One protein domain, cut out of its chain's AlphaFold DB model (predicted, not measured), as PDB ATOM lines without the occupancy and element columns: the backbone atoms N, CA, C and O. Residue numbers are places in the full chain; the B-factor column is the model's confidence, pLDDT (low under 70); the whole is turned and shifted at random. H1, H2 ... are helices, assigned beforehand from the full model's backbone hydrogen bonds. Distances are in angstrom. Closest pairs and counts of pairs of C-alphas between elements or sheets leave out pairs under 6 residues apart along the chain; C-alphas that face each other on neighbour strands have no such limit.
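What this domain is: This is residues 5 to 96 of the 156 residues of an uncharacterized protein of Klebsiella pneumoniae subsp. pneumoniae KPX (UniProt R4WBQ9). Five helices stand in a row, each in contact with the next along the chain, as a loose zigzag slab one helix thick. H4, the longest, folds back on H3, and H3 on H2, while H1 and H5 make the two ends of the row at larger angles to their neighbours. The printed part has 92 residues with five named helices, H1 to H5 in chain order, and no named strand; the class is all helix. It is loose, with a radius of gyration of the C-alphas of 15.3 A, and spans 51 by 30 by 16 A.

Where its parts are: H4 holds residues 62 to 77, is 22.5 A long and begins at C-alpha 62 at (57.697, 146.101, 27.884). H5, residues 83 to 96, is 20.1 A long and ends at C-alpha 96 at (59.585, 139.707, 45.875). H3, residues 41 to 53, is 18.8 A long. H2 holds residues 27 to 37. H1, residues 6 to 17, begins at C-alpha 6 at (53.193, 141.318, 9.846).

How they stand to each other: H4 touches H5, closest at the C-alphas of Ala 71 and Ala 87, 4.6 A apart, at a steep tilt of 57 degrees, opposite ways. With residues 69 to 76 alone, H4 touches H3, closest at the C-alphas of Arg 41 and Ile 72, 6.4 A; this is a helical hairpin at a shallow tilt of 30 degrees. H3 and H2 form another, at 31 degrees, with the C-alphas of Leu 35 and Asn 43 closest at 5.1 A. H1 touches H2, closest at the C-alphas of Ile 13 and Val 33, 6.0 A, only just about perpendicular at 70.5 degrees. H3 and H5 are only just apart, closest 8.2 A. In all five helices every O i to N i+4 pair is within hydrogen-bond range.

The domain as a whole: The C-alphas of Arg 22 and Tyr 96 are the farthest apart, 51.2 A. The printed part has no cut and no long link. Its mean pLDDT is 93.6, and no printed residue is under 70.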
ATOM      1  N   GLY A   5      54.933 145.125  10.677       88.38
ATOM      2  CA  GLY A   5      54.713 144.819   9.256       88.38
ATOM      3  C   GLY A   5      54.374 143.343   9.011       88.38
ATOM      4  O   GLY A   5      54.962 142.704   8.148       88.38
ATOM      5  N   VAL A   6      53.448 142.775   9.792       89.38
ATOM      6  CA  VAL A   6      53.193 141.318   9.846       89.38
ATOM      7  C   VAL A   6      52.980 140.694   8.461       89.38
ATOM      8  O   VAL A   6      53.624 139.704   8.129       89.38
ATOM      9  N   SER A   7      52.115 141.274   7.626       90.75
ATOM     10  CA  SER A   7      51.779 140.724   6.305       90.75
ATOM     11  C   SER A   7      52.960 140.731   5.330       90.75
ATOM     12  O   SER A   7      53.178 139.755   4.607       90.75
ATOM     13  N   THR A   8      53.747 141.809   5.313       91.56
ATOM     14  CA  THR A   8      54.932 141.931   4.455       91.56
ATOM     15  C   THR A   8      56.049 141.013   4.939       91.56
ATOM     16  O   THR A   8      56.648 140.309   4.126       91.56
ATOM     17  N   THR A   9      56.270 140.933   6.253       91.25
ATOM     18  CA  THR A   9      57.249 140.031   6.870       91.25
ATOM     19  C   THR A   9      56.914 138.560   6.620       91.25
ATOM     20  O   THR A   9      57.792 137.816   6.193       91.25
ATOM     21  N   LEU A  10      55.657 138.135   6.785       92.94
ATOM     22  CA  LEU A  10      55.249 136.754   6.493       92.94
ATOM     23  C   LEU A  10      55.471 136.391   5.019       92.94
ATOM     24  O   LEU A  10      56.047 135.346   4.722       92.94
ATOM     25  N   ARG A  11      55.103 137.283   4.088       93.25
ATOM     26  CA  ARG A  11      55.355 137.081   2.651       93.25
ATOM     27  C   ARG A  11      56.850 136.951   2.347       93.25
ATOM     28  O   ARG A  11      57.244 136.107   1.542       93.25
ATOM     29  N   ARG A  12      57.680 137.785   2.982       93.75
ATOM     30  CA  ARG A  12      59.141 137.738   2.852       93.75
ATOM     31  C   ARG A  12      59.707 136.417   3.360       93.75
ATOM     32  O   ARG A  12      60.449 135.786   2.616       93.75
ATOM     33  N   ILE A  13      59.292 135.953   4.540       94.12
ATOM     34  CA  ILE A  13      59.703 134.651   5.099       94.12
ATOM     35  C   ILE A  13      59.399 133.521   4.111       94.12
ATOM     36  O   ILE A  13      60.303 132.761   3.767       94.12
ATOM     37  N   SER A  14      58.173 133.449   3.578       93.75
ATOM     38  CA  SER A  14      57.801 132.408   2.607       93.75
ATOM     39  C   SER A  14      58.622 132.481   1.315       93.75
ATOM     40  O   SER A  14      58.971 131.453   0.735       93.75
ATOM     41  N   SER A  15      58.952 133.688   0.845       95.06
ATOM     42  CA  SER A  15      59.811 133.869  -0.330       95.06
ATOM     43  C   SER A  15      61.246 133.404  -0.082       95.06
ATOM     44  O   SER A  15      61.850 132.845  -0.994       95.06
ATOM     45  N   ILE A  16      61.787 133.656   1.113       95.12
ATOM     46  CA  ILE A  16      63.158 133.294   1.496       95.12
ATOM     47  C   ILE A  16      63.271 131.782   1.694       95.12
ATOM     48  O   ILE A  16      64.176 131.166   1.146       95.12
ATOM     49  N   GLN A  17      62.310 131.164   2.388       93.00
ATOM     50  CA  GLN A  17      62.263 129.705   2.562       93.00
ATOM     51  C   GLN A  17      62.187 128.956   1.227       93.00
ATOM     52  O   GLN A  17      62.759 127.882   1.090       93.00
ATOM     53  N   ALA A  18      61.513 129.535   0.231       93.19
ATOM     54  CA  ALA A  18      61.427 128.976  -1.114       93.19
ATOM     55  C   ALA A  18      62.646 129.293  -2.007       93.19
ATOM     56  O   ALA A  18      62.630 128.929  -3.179       93.19
ATOM     57  N   GLY A  19      63.651 130.032  -1.516       92.38
ATOM     58  CA  GLY A  19      64.818 130.452  -2.306       92.38
ATOM     59  C   GLY A  19      64.494 131.422  -3.452       92.38
ATOM     60  O   GLY A  19      65.252 131.526  -4.410       92.38
ATOM     61  N   ARG A  20      63.349 132.119  -3.391       92.94
ATOM     62  CA  ARG A  20      62.851 133.021  -4.452       92.94
ATOM     63  C   ARG A  20      63.052 134.505  -4.132       92.94
ATOM     64  O   ARG A  20      62.533 135.369  -4.840       92.94
ATOM     65  N   ASN A  21      63.727 134.831  -3.032       92.12
ATOM     66  CA  ASN A  21      63.966 136.214  -2.636       92.12
ATOM     67  C   ASN A  21      64.949 136.896  -3.600       92.12
ATOM     68  O   ASN A  21      66.046 136.409  -3.836       92.12
ATOM     69  N   ARG A  22      64.557 138.057  -4.138       90.06
ATOM     70  CA  ARG A  22      65.425 138.866  -5.015       90.06
ATOM     71  C   ARG A  22      66.459 139.676  -4.235       90.06
ATOM     72  O   ARG A  22      67.568 139.879  -4.704       90.06
ATOM     73  N   THR A  23      66.080 140.154  -3.052       92.31
ATOM     74  CA  THR A  23      66.959 140.888  -2.135       92.31
ATOM     75  C   THR A  23      67.436 139.977  -1.013       92.31
ATOM     76  O   THR A  23      66.687 139.096  -0.569       92.31
ATOM     77  N   ALA A  24      68.666 140.204  -0.547       92.38
ATOM     78  CA  ALA A  24      69.239 139.472   0.578       92.38
ATOM     79  C   ALA A  24      68.337 139.588   1.829       92.38
ATOM     80  O   ALA A  24      67.742 140.650   2.051       92.38
ATOM     81  N   PRO A  25      68.177 138.516   2.624       93.94
ATOM     82  CA  PRO A  25      67.441 138.583   3.883       93.94
ATOM     83  C   PRO A  25      68.154 139.460   4.918       93.94
ATOM     84  O   PRO A  25      69.366 139.357   5.099       93.94
ATOM     85  N   SER A  26      67.393 140.277   5.641       93.88
ATOM     86  CA  SER A  26      67.875 140.990   6.833       93.88
ATOM     87  C   SER A  26      68.136 140.034   8.009       93.88
ATOM     88  O   SER A  26      67.642 138.905   8.028       93.88
ATOM     89  N   SER A  27      68.854 140.495   9.040       94.94
ATOM     90  CA  SER A  27      69.112 139.710  10.263       94.94
ATOM     91  C   SER A  27      67.825 139.211  10.926       94.94
ATOM     92  O   SER A  27      67.742 138.047  11.317       94.94
ATOM     93  N   LEU A  28      66.793 140.063  10.996       94.75
ATOM     94  CA  LEU A  28      65.481 139.690  11.527       94.75
ATOM     95  C   LEU A  28      64.801 138.614  10.671       94.75
ATOM     96  O   LEU A  28      64.252 137.658  11.209       94.75
ATOM     97  N   GLU A  29      64.837 138.748   9.345       95.25
ATOM     98  CA  GLU A  29      64.244 137.755   8.443       95.25
ATOM     99  C   GLU A  29      64.955 136.403   8.547       95.25
ATOM    100  O   GLU A  29      64.284 135.377   8.610       95.25
ATOM    101  N   ASN A  30      66.285 136.397   8.650       96.12
ATOM    102  CA  ASN A  30      67.056 135.178   8.894       96.12
ATOM    103  C   ASN A  30      66.677 134.522  10.226       96.12
ATOM    104  O   ASN A  30      66.467 133.312  10.271       96.12
ATOM    105  N   ALA A  31      66.532 135.304  11.299       96.81
ATOM    106  CA  ALA A  31      66.112 134.781  12.597       96.81
ATOM    107  C   ALA A  31      64.688 134.208  12.563       96.81
ATOM    108  O   ALA A  31      64.446 133.131  13.104       96.81
ATOM    109  N   LEU A  32      63.760 134.876  11.871       95.88
ATOM    110  CA  LEU A  32      62.387 134.398  11.692       95.88
ATOM    111  C   LEU A  32      62.325 133.113  10.857       95.88
ATOM    112  O   LEU A  32      61.572 132.202  11.197       95.88
ATOM    113  N   VAL A  33      63.130 133.009   9.796       96.62
ATOM    114  CA  VAL A  33      63.262 131.778   9.001       96.62
ATOM    115  C   VAL A  33      63.852 130.652   9.851       96.62
ATOM    116  O   VAL A  33      63.299 129.553   9.860       96.62
ATOM    117  N   ALA A  34      64.919 130.919  10.608       96.94
ATOM    118  CA  ALA A  34      65.528 129.941  11.510       96.94
ATOM    119  C   ALA A  34      64.542 129.460  12.585       96.94
ATOM    120  O   ALA A  34      64.478 128.266  12.868       96.94
ATOM    121  N   LEU A  35      63.730 130.366  13.139       96.81
ATOM    122  CA  LEU A  35      62.672 130.031  14.088       96.81
ATOM    123  C   LEU A  35      61.578 129.162  13.454       96.81
ATOM    124  O   LEU A  35      61.132 128.202  14.078       96.81
ATOM    125  N   ALA A  36      61.156 129.484  12.230       95.12
ATOM    126  CA  ALA A  36      60.136 128.726  11.510       95.12
ATOM    127  C   ALA A  36      60.604 127.307  11.143       95.12
ATOM    128  O   ALA A  36      59.793 126.386  11.126       95.12
ATOM    129  N   LEU A  37      61.898 127.130  10.863       95.06
ATOM    130  CA  LEU A  37      62.497 125.821  10.583       95.06
ATOM    131  C   LEU A  37      62.775 125.022  11.863       95.06
ATOM    132  O   LEU A  37      62.585 123.810  11.888       95.06
ATOM    133  N   ALA A  38      63.229 125.693  12.922       96.50
ATOM    134  CA  ALA A  38      63.609 125.075  14.183       96.50
ATOM    135  C   ALA A  38      63.158 125.955  15.367       96.50
ATOM    136  O   ALA A  38      63.843 126.927  15.710       96.50
ATOM    137  N   PRO A  39      62.045 125.619  16.046       95.00
ATOM    138  CA  PRO A  39      61.499 126.408  17.151       95.00
ATOM    139  C   PRO A  39      62.255 126.185  18.474       95.00
ATOM    140  O   PRO A  39      61.675 125.844  19.505       95.00
ATOM    141  N   THR A  40      63.578 126.352  18.457       96.00
ATOM    142  CA  THR A  40      64.439 126.203  19.639       96.00
ATOM    143  C   THR A  40      64.342 127.421  20.561       96.00
ATOM    144  O   THR A  40      64.027 128.532  20.129       96.00
ATOM    145  N   ARG A  41      64.673 127.243  21.849       95.81
ATOM    146  CA  ARG A  41      64.676 128.329  22.853       95.81
ATOM    147  C   ARG A  41      65.584 129.489  22.414       95.81
ATOM    148  O   ARG A  41      65.218 130.654  22.555       95.81
ATOM    149  N   GLN A  42      66.730 129.164  21.818       96.62
ATOM    150  CA  GLN A  42      67.694 130.111  21.262       96.62
ATOM    151  C   GLN A  42      67.097 130.902  20.092       96.62
ATOM    152  O   GLN A  42      67.180 132.128  20.093       96.62
ATOM    153  N   ASN A  43      66.439 130.235  19.137       97.25
ATOM    154  CA  ASN A  43      65.832 130.915  17.991       97.25
ATOM    155  C   ASN A  43      64.672 131.824  18.415       97.25
ATOM    156  O   ASN A  43      64.537 132.930  17.886       97.25
ATOM    157  N   ILE A  44      63.882 131.411  19.414       96.62
ATOM    158  CA  ILE A  44      62.832 132.256  20.003       96.62
ATOM    159  C   ILE A  44      63.463 133.509  20.625       96.62
ATOM    160  O   ILE A  44      63.035 134.621  20.321       96.62
ATOM    161  N   ARG A  45      64.506 133.348  21.453       96.94
ATOM    162  CA  ARG A  45      65.220 134.466  22.093       96.94
ATOM    163  C   ARG A  45      65.759 135.461  21.065       96.94
ATOM    164  O   ARG A  45      65.493 136.654  21.182       96.94
ATOM    165  N   THR A  46      66.502 134.977  20.072       97.44
ATOM    166  CA  THR A  46      67.111 135.814  19.028       97.44
ATOM    167  C   THR A  46      66.050 136.567  18.234       97.44
ATOM    168  O   THR A  46      66.188 137.765  18.004       97.44
ATOM    169  N   THR A  47      64.951 135.896  17.881       96.00
ATOM    170  CA  THR A  47      63.836 136.529  17.169       96.00
ATOM    171  C   THR A  47      63.195 137.641  17.996       96.00
ATOM    172  O   THR A  47      62.950 138.721  17.467       96.00
ATOM    173  N   LEU A  48      62.941 137.417  19.291       95.62
ATOM    174  CA  LEU A  48      62.350 138.437  20.163       95.62
ATOM    175  C   LEU A  48      63.242 139.678  20.307       95.62
ATOM    176  O   LEU A  48      62.710 140.784  20.308       95.62
ATOM    177  N   LEU A  49      64.565 139.502  20.395       95.06
ATOM    178  CA  LEU A  49      65.522 140.614  20.460       95.06
ATOM    179  C   LEU A  49      65.514 141.438  19.167       95.06
ATOM    180  O   LEU A  49      65.314 142.645  19.208       95.06
ATOM    181  N   LEU A  50      65.624 140.779  18.012       95.44
ATOM    182  CA  LEU A  50      65.645 141.469  16.719       95.44
ATOM    183  C   LEU A  50      64.304 142.124  16.372       95.44
ATOM    184  O   LEU A  50      64.266 143.141  15.684       95.44
ATOM    185  N   LEU A  51      63.187 141.554  16.835       93.44
ATOM    186  CA  LEU A  51      61.877 142.190  16.704       93.44
ATOM    187  C   LEU A  51      61.794 143.482  17.522       93.44
ATOM    188  O   LEU A  51      61.101 144.406  17.114       93.44
ATOM    189  N   GLU A  52      62.440 143.530  18.685       92.81
ATOM    190  CA  GLU A  52      62.432 144.696  19.572       92.81
ATOM    191  C   GLU A  52      63.351 145.808  19.064       92.81
ATOM    192  O   GLU A  52      63.008 146.976  19.205       92.81
ATOM    193  N   GLU A  53      64.464 145.444  18.425       91.56
ATOM    194  CA  GLU A  53      65.416 146.372  17.799       91.56
ATOM    195  C   GLU A  53      64.942 146.925  16.448       91.56
ATOM    196  O   GLU A  53      65.474 147.927  15.971       91.56
ATOM    197  N   LYS A  54      63.954 146.288  15.806       91.00
ATOM    198  CA  LYS A  54      63.440 146.724  14.505       91.00
ATOM    199  C   LYS A  54      62.911 148.158  14.587       91.00
ATOM    200  O   LYS A  54      62.024 148.455  15.391       91.00
ATOM    201  N   GLU A  55      63.379 149.005  13.671       85.56
ATOM    202  CA  GLU A  55      62.924 150.390  13.554       85.56
ATOM    203  C   GLU A  55      61.399 150.500  13.504       85.56
ATOM    204  O   GLU A  55      60.690 149.635  12.980       85.56
ATOM    205  N   GLU A  56      60.907 151.575  14.117       85.81
ATOM    206  CA  GLU A  56      59.490 151.894  14.268       85.81
ATOM    207  C   GLU A  56      58.645 150.858  15.038       85.81
ATOM    208  O   GLU A  56      57.432 151.044  15.183       85.81
ATOM    209  N   THR A  57      59.245 149.787  15.570       89.88
ATOM    210  CA  THR A  57      58.520 148.798  16.370       89.88
ATOM    211  C   THR A  57      58.260 149.337  17.768       89.88
ATOM    212  O   THR A  57      59.160 149.759  18.486       89.88
ATOM    213  N   ARG A  58      56.997 149.275  18.204       90.81
ATOM    214  CA  ARG A  58      56.603 149.685  19.557       90.81
ATOM    215  C   ARG A  58      56.202 148.483  20.405       90.81
ATOM    216  O   ARG A  58      55.272 147.730  20.085       90.81
ATOM    217  N   VAL A  59      56.872 148.314  21.543       91.38
ATOM    218  CA  VAL A  59      56.527 147.297  22.543       91.38
ATOM    219  C   VAL A  59      55.444 147.842  23.476       91.38
ATOM    220  O   VAL A  59      55.707 148.665  24.343       91.38
ATOM    221  N   PHE A  60      54.207 147.358  23.326       88.00
ATOM    222  CA  PHE A  60      53.070 147.820  24.139       88.00
ATOM    223  C   PHE A  60      53.200 147.474  25.636       88.00
ATOM    224  O   PHE A  60      52.841 148.277  26.490       88.00
ATOM    225  N   ARG A  61      53.725 146.286  25.972       88.25
ATOM    226  CA  ARG A  61      53.915 145.817  27.359       88.25
ATOM    227  C   ARG A  61      55.359 145.385  27.597       88.25
ATOM    228  O   ARG A  61      55.642 144.192  27.692       88.25
ATOM    229  N   ALA A  62      56.265 146.357  27.704       88.38
ATOM    230  CA  ALA A  62      57.697 146.101  27.884       88.38
ATOM    231  C   ALA A  62      57.991 145.194  29.091       88.38
ATOM    232  O   ALA A  62      58.763 144.251  28.975       88.38
ATOM    233  N   GLY A  63      57.300 145.395  30.223       87.75
ATOM    234  CA  GLY A  63      57.466 144.544  31.409       87.75
ATOM    235  C   GLY A  63      57.189 143.061  31.141       87.75
ATOM    236  O   GLY A  63      57.988 142.210  31.519       87.75
ATOM    237  N   ALA A  64      56.105 142.747  30.426       90.38
ATOM    238  CA  ALA A  64      55.761 141.368  30.079       90.38
ATOM    239  C   ALA A  64      56.758 140.754  29.082       90.38
ATOM    240  O   ALA A  64      57.116 139.586  29.225       90.38
ATOM    241  N   LEU A  65      57.232 141.537  28.104       92.50
ATOM    242  CA  LEU A  65      58.256 141.084  27.158       92.50
ATOM    243  C   LEU A  65      59.583 140.790  27.870       92.50
ATOM    244  O   LEU A  65      60.193 139.759  27.606       92.50
ATOM    245  N   HIS A  66      60.004 141.645  28.805       91.50
ATOM    246  CA  HIS A  66      61.191 141.390  29.621       91.50
ATOM    247  C   HIS A  66      61.059 140.103  30.436       91.50
ATOM    248  O   HIS A  66      61.941 139.260  30.347       91.50
ATOM    249  N   VAL A  67      59.934 139.894  31.134       93.00
ATOM    250  CA  VAL A  67      59.678 138.642  31.876       93.00
ATOM    251  C   VAL A  67      59.775 137.415  30.970       93.00
ATOM    252  O   VAL A  67      60.342 136.401  31.366       93.00
ATOM    253  N   LEU A  68      59.233 137.493  29.752       95.38
ATOM    254  CA  LEU A  68      59.313 136.399  28.788       95.38
ATOM    255  C   LEU A  68      60.758 136.133  28.343       95.38
ATOM    256  O   LEU A  68      61.175 134.977  28.315       95.38
ATOM    257  N   LYS A  69      61.528 137.181  28.023       95.62
ATOM    258  CA  LYS A  69      62.951 137.052  27.669       95.62
ATOM    259  C   LYS A  69      63.758 136.444  28.822       95.62
ATOM    260  O   LYS A  69      64.532 135.524  28.581       95.62
ATOM    261  N   ASP A  70      63.531 136.896  30.054       95.69
ATOM    262  CA  ASP A  70      64.181 136.372  31.262       95.69
ATOM    263  C   ASP A  70      63.851 134.885  31.470       95.69
ATOM    264  O   ASP A  70      64.741 134.076  31.726       95.69
ATOM    265  N   ALA A  71      62.585 134.495  31.282       97.56
ATOM    266  CA  ALA A  71      62.152 133.103  31.382       97.56
ATOM    267  C   ALA A  71      62.800 132.214  30.311       97.56
ATOM    268  O   ALA A  71      63.248 131.106  30.611       97.56
ATOM    269  N   ILE A  72      62.888 132.701  29.069       97.50
ATOM    270  CA  ILE A  72      63.574 131.988  27.987       97.50
ATOM    271  C   ILE A  72      65.064 131.850  28.313       97.50
ATOM    272  O   ILE A  72      65.591 130.744  28.211       97.50
ATOM    273  N   ASN A  73      65.728 132.919  28.764       97.31
ATOM    274  CA  ASN A  73      67.137 132.890  29.167       97.31
ATOM    275  C   ASN A  73      67.387 131.858  30.270       97.31
ATOM    276  O   ASN A  73      68.272 131.018  30.130       97.31
ATOM    277  N   LEU A  74      66.563 131.861  31.320       97.81
ATOM    278  CA  LEU A  74      66.663 130.885  32.401       97.81
ATOM    279  C   LEU A  74      66.461 129.454  31.886       97.81
ATOM    280  O   LEU A  74      67.220 128.567  32.254       97.81
ATOM    281  N   SER A  75      65.501 129.223  30.988       97.44
ATOM    282  CA  SER A  75      65.297 127.896  30.387       97.44
ATOM    283  C   SER A  75      66.436 127.465  29.452       97.44
ATOM    284  O   SER A  75      66.611 126.277  29.200       97.44
ATOM    285  N   ILE A  76      67.215 128.403  28.904       97.12
ATOM    286  CA  ILE A  76      68.416 128.092  28.116       97.12
ATOM    287  C   ILE A  76      69.552 127.679  29.055       97.12
ATOM    288  O   ILE A  76      70.221 126.682  28.796       97.12
ATOM    289  N   SER A  77      69.752 128.416  30.150       97.12
ATOM    290  CA  SER A  77      70.795 128.140  31.147       97.12
ATOM    291  C   SER A  77      70.477 126.950  32.061       97.12
ATOM    292  O   SER A  77      71.386 126.372  32.648       97.12
ATOM    293  N   SER A  78      69.206 126.568  32.186       96.31
ATOM    294  CA  SER A  78      68.729 125.395  32.928       96.31
ATOM    295  C   SER A  78      67.892 124.504  32.005       96.31
ATOM    296  O   SER A  78      66.662 124.624  31.991       96.31
ATOM    297  N   PRO A  79      68.533 123.640  31.191       91.25
ATOM    298  CA  PRO A  79      67.841 122.834  30.186       91.25
ATOM    299  C   PRO A  79      66.755 121.911  30.754       91.25
ATOM    300  O   PRO A  79      65.772 121.645  30.058       91.25
ATOM    301  N   ASP A  80      66.910 121.496  32.016       95.88
ATOM    302  CA  ASP A  80      65.974 120.696  32.814       95.88
ATOM    303  C   ASP A  80      64.619 121.380  33.035       95.88
ATOM    304  O   ASP A  80      63.622 120.700  33.257       95.88
ATOM    305  N   LYS A  81      64.559 122.714  32.935       95.38
ATOM    306  CA  LYS A  81      63.330 123.488  33.115       95.38
ATOM    307  C   LYS A  81      62.697 123.813  31.773       95.38
ATOM    308  O   LYS A  81      63.342 124.274  30.826       95.38
ATOM    309  N   SER A  82      61.390 123.629  31.697       96.38
ATOM    310  CA  SER A  82      60.575 124.193  30.628       96.38
ATOM    311  C   SER A  82      60.526 125.723  30.730       96.38
ATOM    312  O   SER A  82      60.673 126.303  31.807       96.38
ATOM    313  N   ILE A  83      60.214 126.401  29.617       96.19
ATOM    314  CA  ILE A  83      59.976 127.860  29.613       96.19
ATOM    315  C   ILE A  83      58.883 128.237  30.626       96.19
ATOM    316  O   ILE A  83      58.949 129.297  31.245       96.19
ATOM    317  N   ARG A  84      57.880 127.368  30.823       96.62
ATOM    318  CA  ARG A  84      56.783 127.589  31.772       96.62
ATOM    319  C   ARG A  84      57.274 127.587  33.220       96.62
ATOM    320  O   ARG A  84      56.908 128.485  33.975       96.62
ATOM    321  N   GLU A  85      58.093 126.612  33.598       97.75
ATOM    322  CA  GLU A  85      58.677 126.535  34.943       97.75
ATOM    323  C   GLU A  85      59.622 127.709  35.189       97.75
ATOM    324  O   GLU A  85      59.498 128.396  36.202       97.75
ATOM    325  N   SER A  86      60.484 128.026  34.218       97.88
ATOM    326  CA  SER A  86      61.336 129.214  34.274       97.88
ATOM    327  C   SER A  86      60.520 130.503  34.424       97.88
ATOM    328  O   SER A  86      60.871 131.359  35.232       97.88
ATOM    329  N   ALA A  87      59.393 130.639  33.719       96.62
ATOM    330  CA  ALA A  87      58.506 131.795  33.858       96.62
ATOM    331  C   ALA A  87      57.870 131.893  35.251       96.62
ATOM    332  O   ALA A  87      57.663 133.005  35.738       96.62
ATOM    333  N   SER A  88      57.576 130.762  35.901       96.19
ATOM    334  CA  SER A  88      57.100 130.743  37.289       96.19
ATOM    335  C   SER A  88      58.167 131.280  38.242       96.19
ATOM    336  O   SER A  88      57.869 132.150  39.057       96.19
ATOM    337  N   VAL A  89      59.416 130.829  38.086       96.00
ATOM    338  CA  VAL A  89      60.555 131.296  38.894       96.00
ATOM    339  C   VAL A  89      60.779 132.800  38.722       96.00
ATOM    340  O   VAL A  89      60.836 133.528  39.708       96.00
ATOM    341  N   ILE A  90      60.843 133.292  37.478       95.12
ATOM    342  CA  ILE A  90      61.059 134.722  37.200       95.12
ATOM    343  C   ILE A  90      59.912 135.585  37.742       95.12
ATOM    344  O   ILE A  90      60.150 136.670  38.274       95.12
ATOM    345  N   ARG A  91      58.659 135.130  37.615       92.12
ATOM    346  CA  ARG A  91      57.505 135.860  38.162       92.12
ATOM    347  C   ARG A  91      57.566 135.964  39.676       92.12
ATOM    348  O   ARG A  91      57.304 137.041  40.200       92.12
ATOM    349  N   GLU A  92      57.930 134.880  40.349       92.12
ATOM    350  CA  GLU A  92      58.045 134.866  41.802       92.12
ATOM    351  C   GLU A  92      59.199 135.759  42.281       92.12
ATOM    352  O   GLU A  92      59.013 136.588  43.167       92.12
ATOM    353  N   GLN A  93      60.359 135.712  41.619       90.25
ATOM    354  CA  GLN A  93      61.465 136.635  41.900       90.25
ATOM    355  C   GLN A  93      61.047 138.103  41.755       90.25
ATOM    356  O   GLN A  93      61.334 138.919  42.629       90.25
ATOM    357  N   ARG A  94      60.318 138.447  40.685       86.50
ATOM    358  CA  ARG A  94      59.803 139.811  40.492       86.50
ATOM    359  C   ARG A  94      58.743 140.205  41.512       86.50
ATOM    360  O   ARG A  94      58.671 141.378  41.860       86.50
ATOM    361  N   ARG A  95      57.933 139.258  41.996       83.50
ATOM    362  CA  ARG A  95      56.968 139.511  43.072       83.50
ATOM    363  C   ARG A  95      57.683 139.970  44.342       83.50
ATOM    364  O   ARG A  95      57.238 140.938  44.944       83.50
ATOM    365  N   TYR A  96      58.790 139.321  44.704       81.38
ATOM    366  CA  TYR A  96      59.585 139.707  45.875       81.38
ATOM    367  C   TYR A  96      60.370 141.003  45.678       81.38
ATOM    368  O   TYR A  96      60.445 141.813  46.593       81.38
TER     369      TYR A  96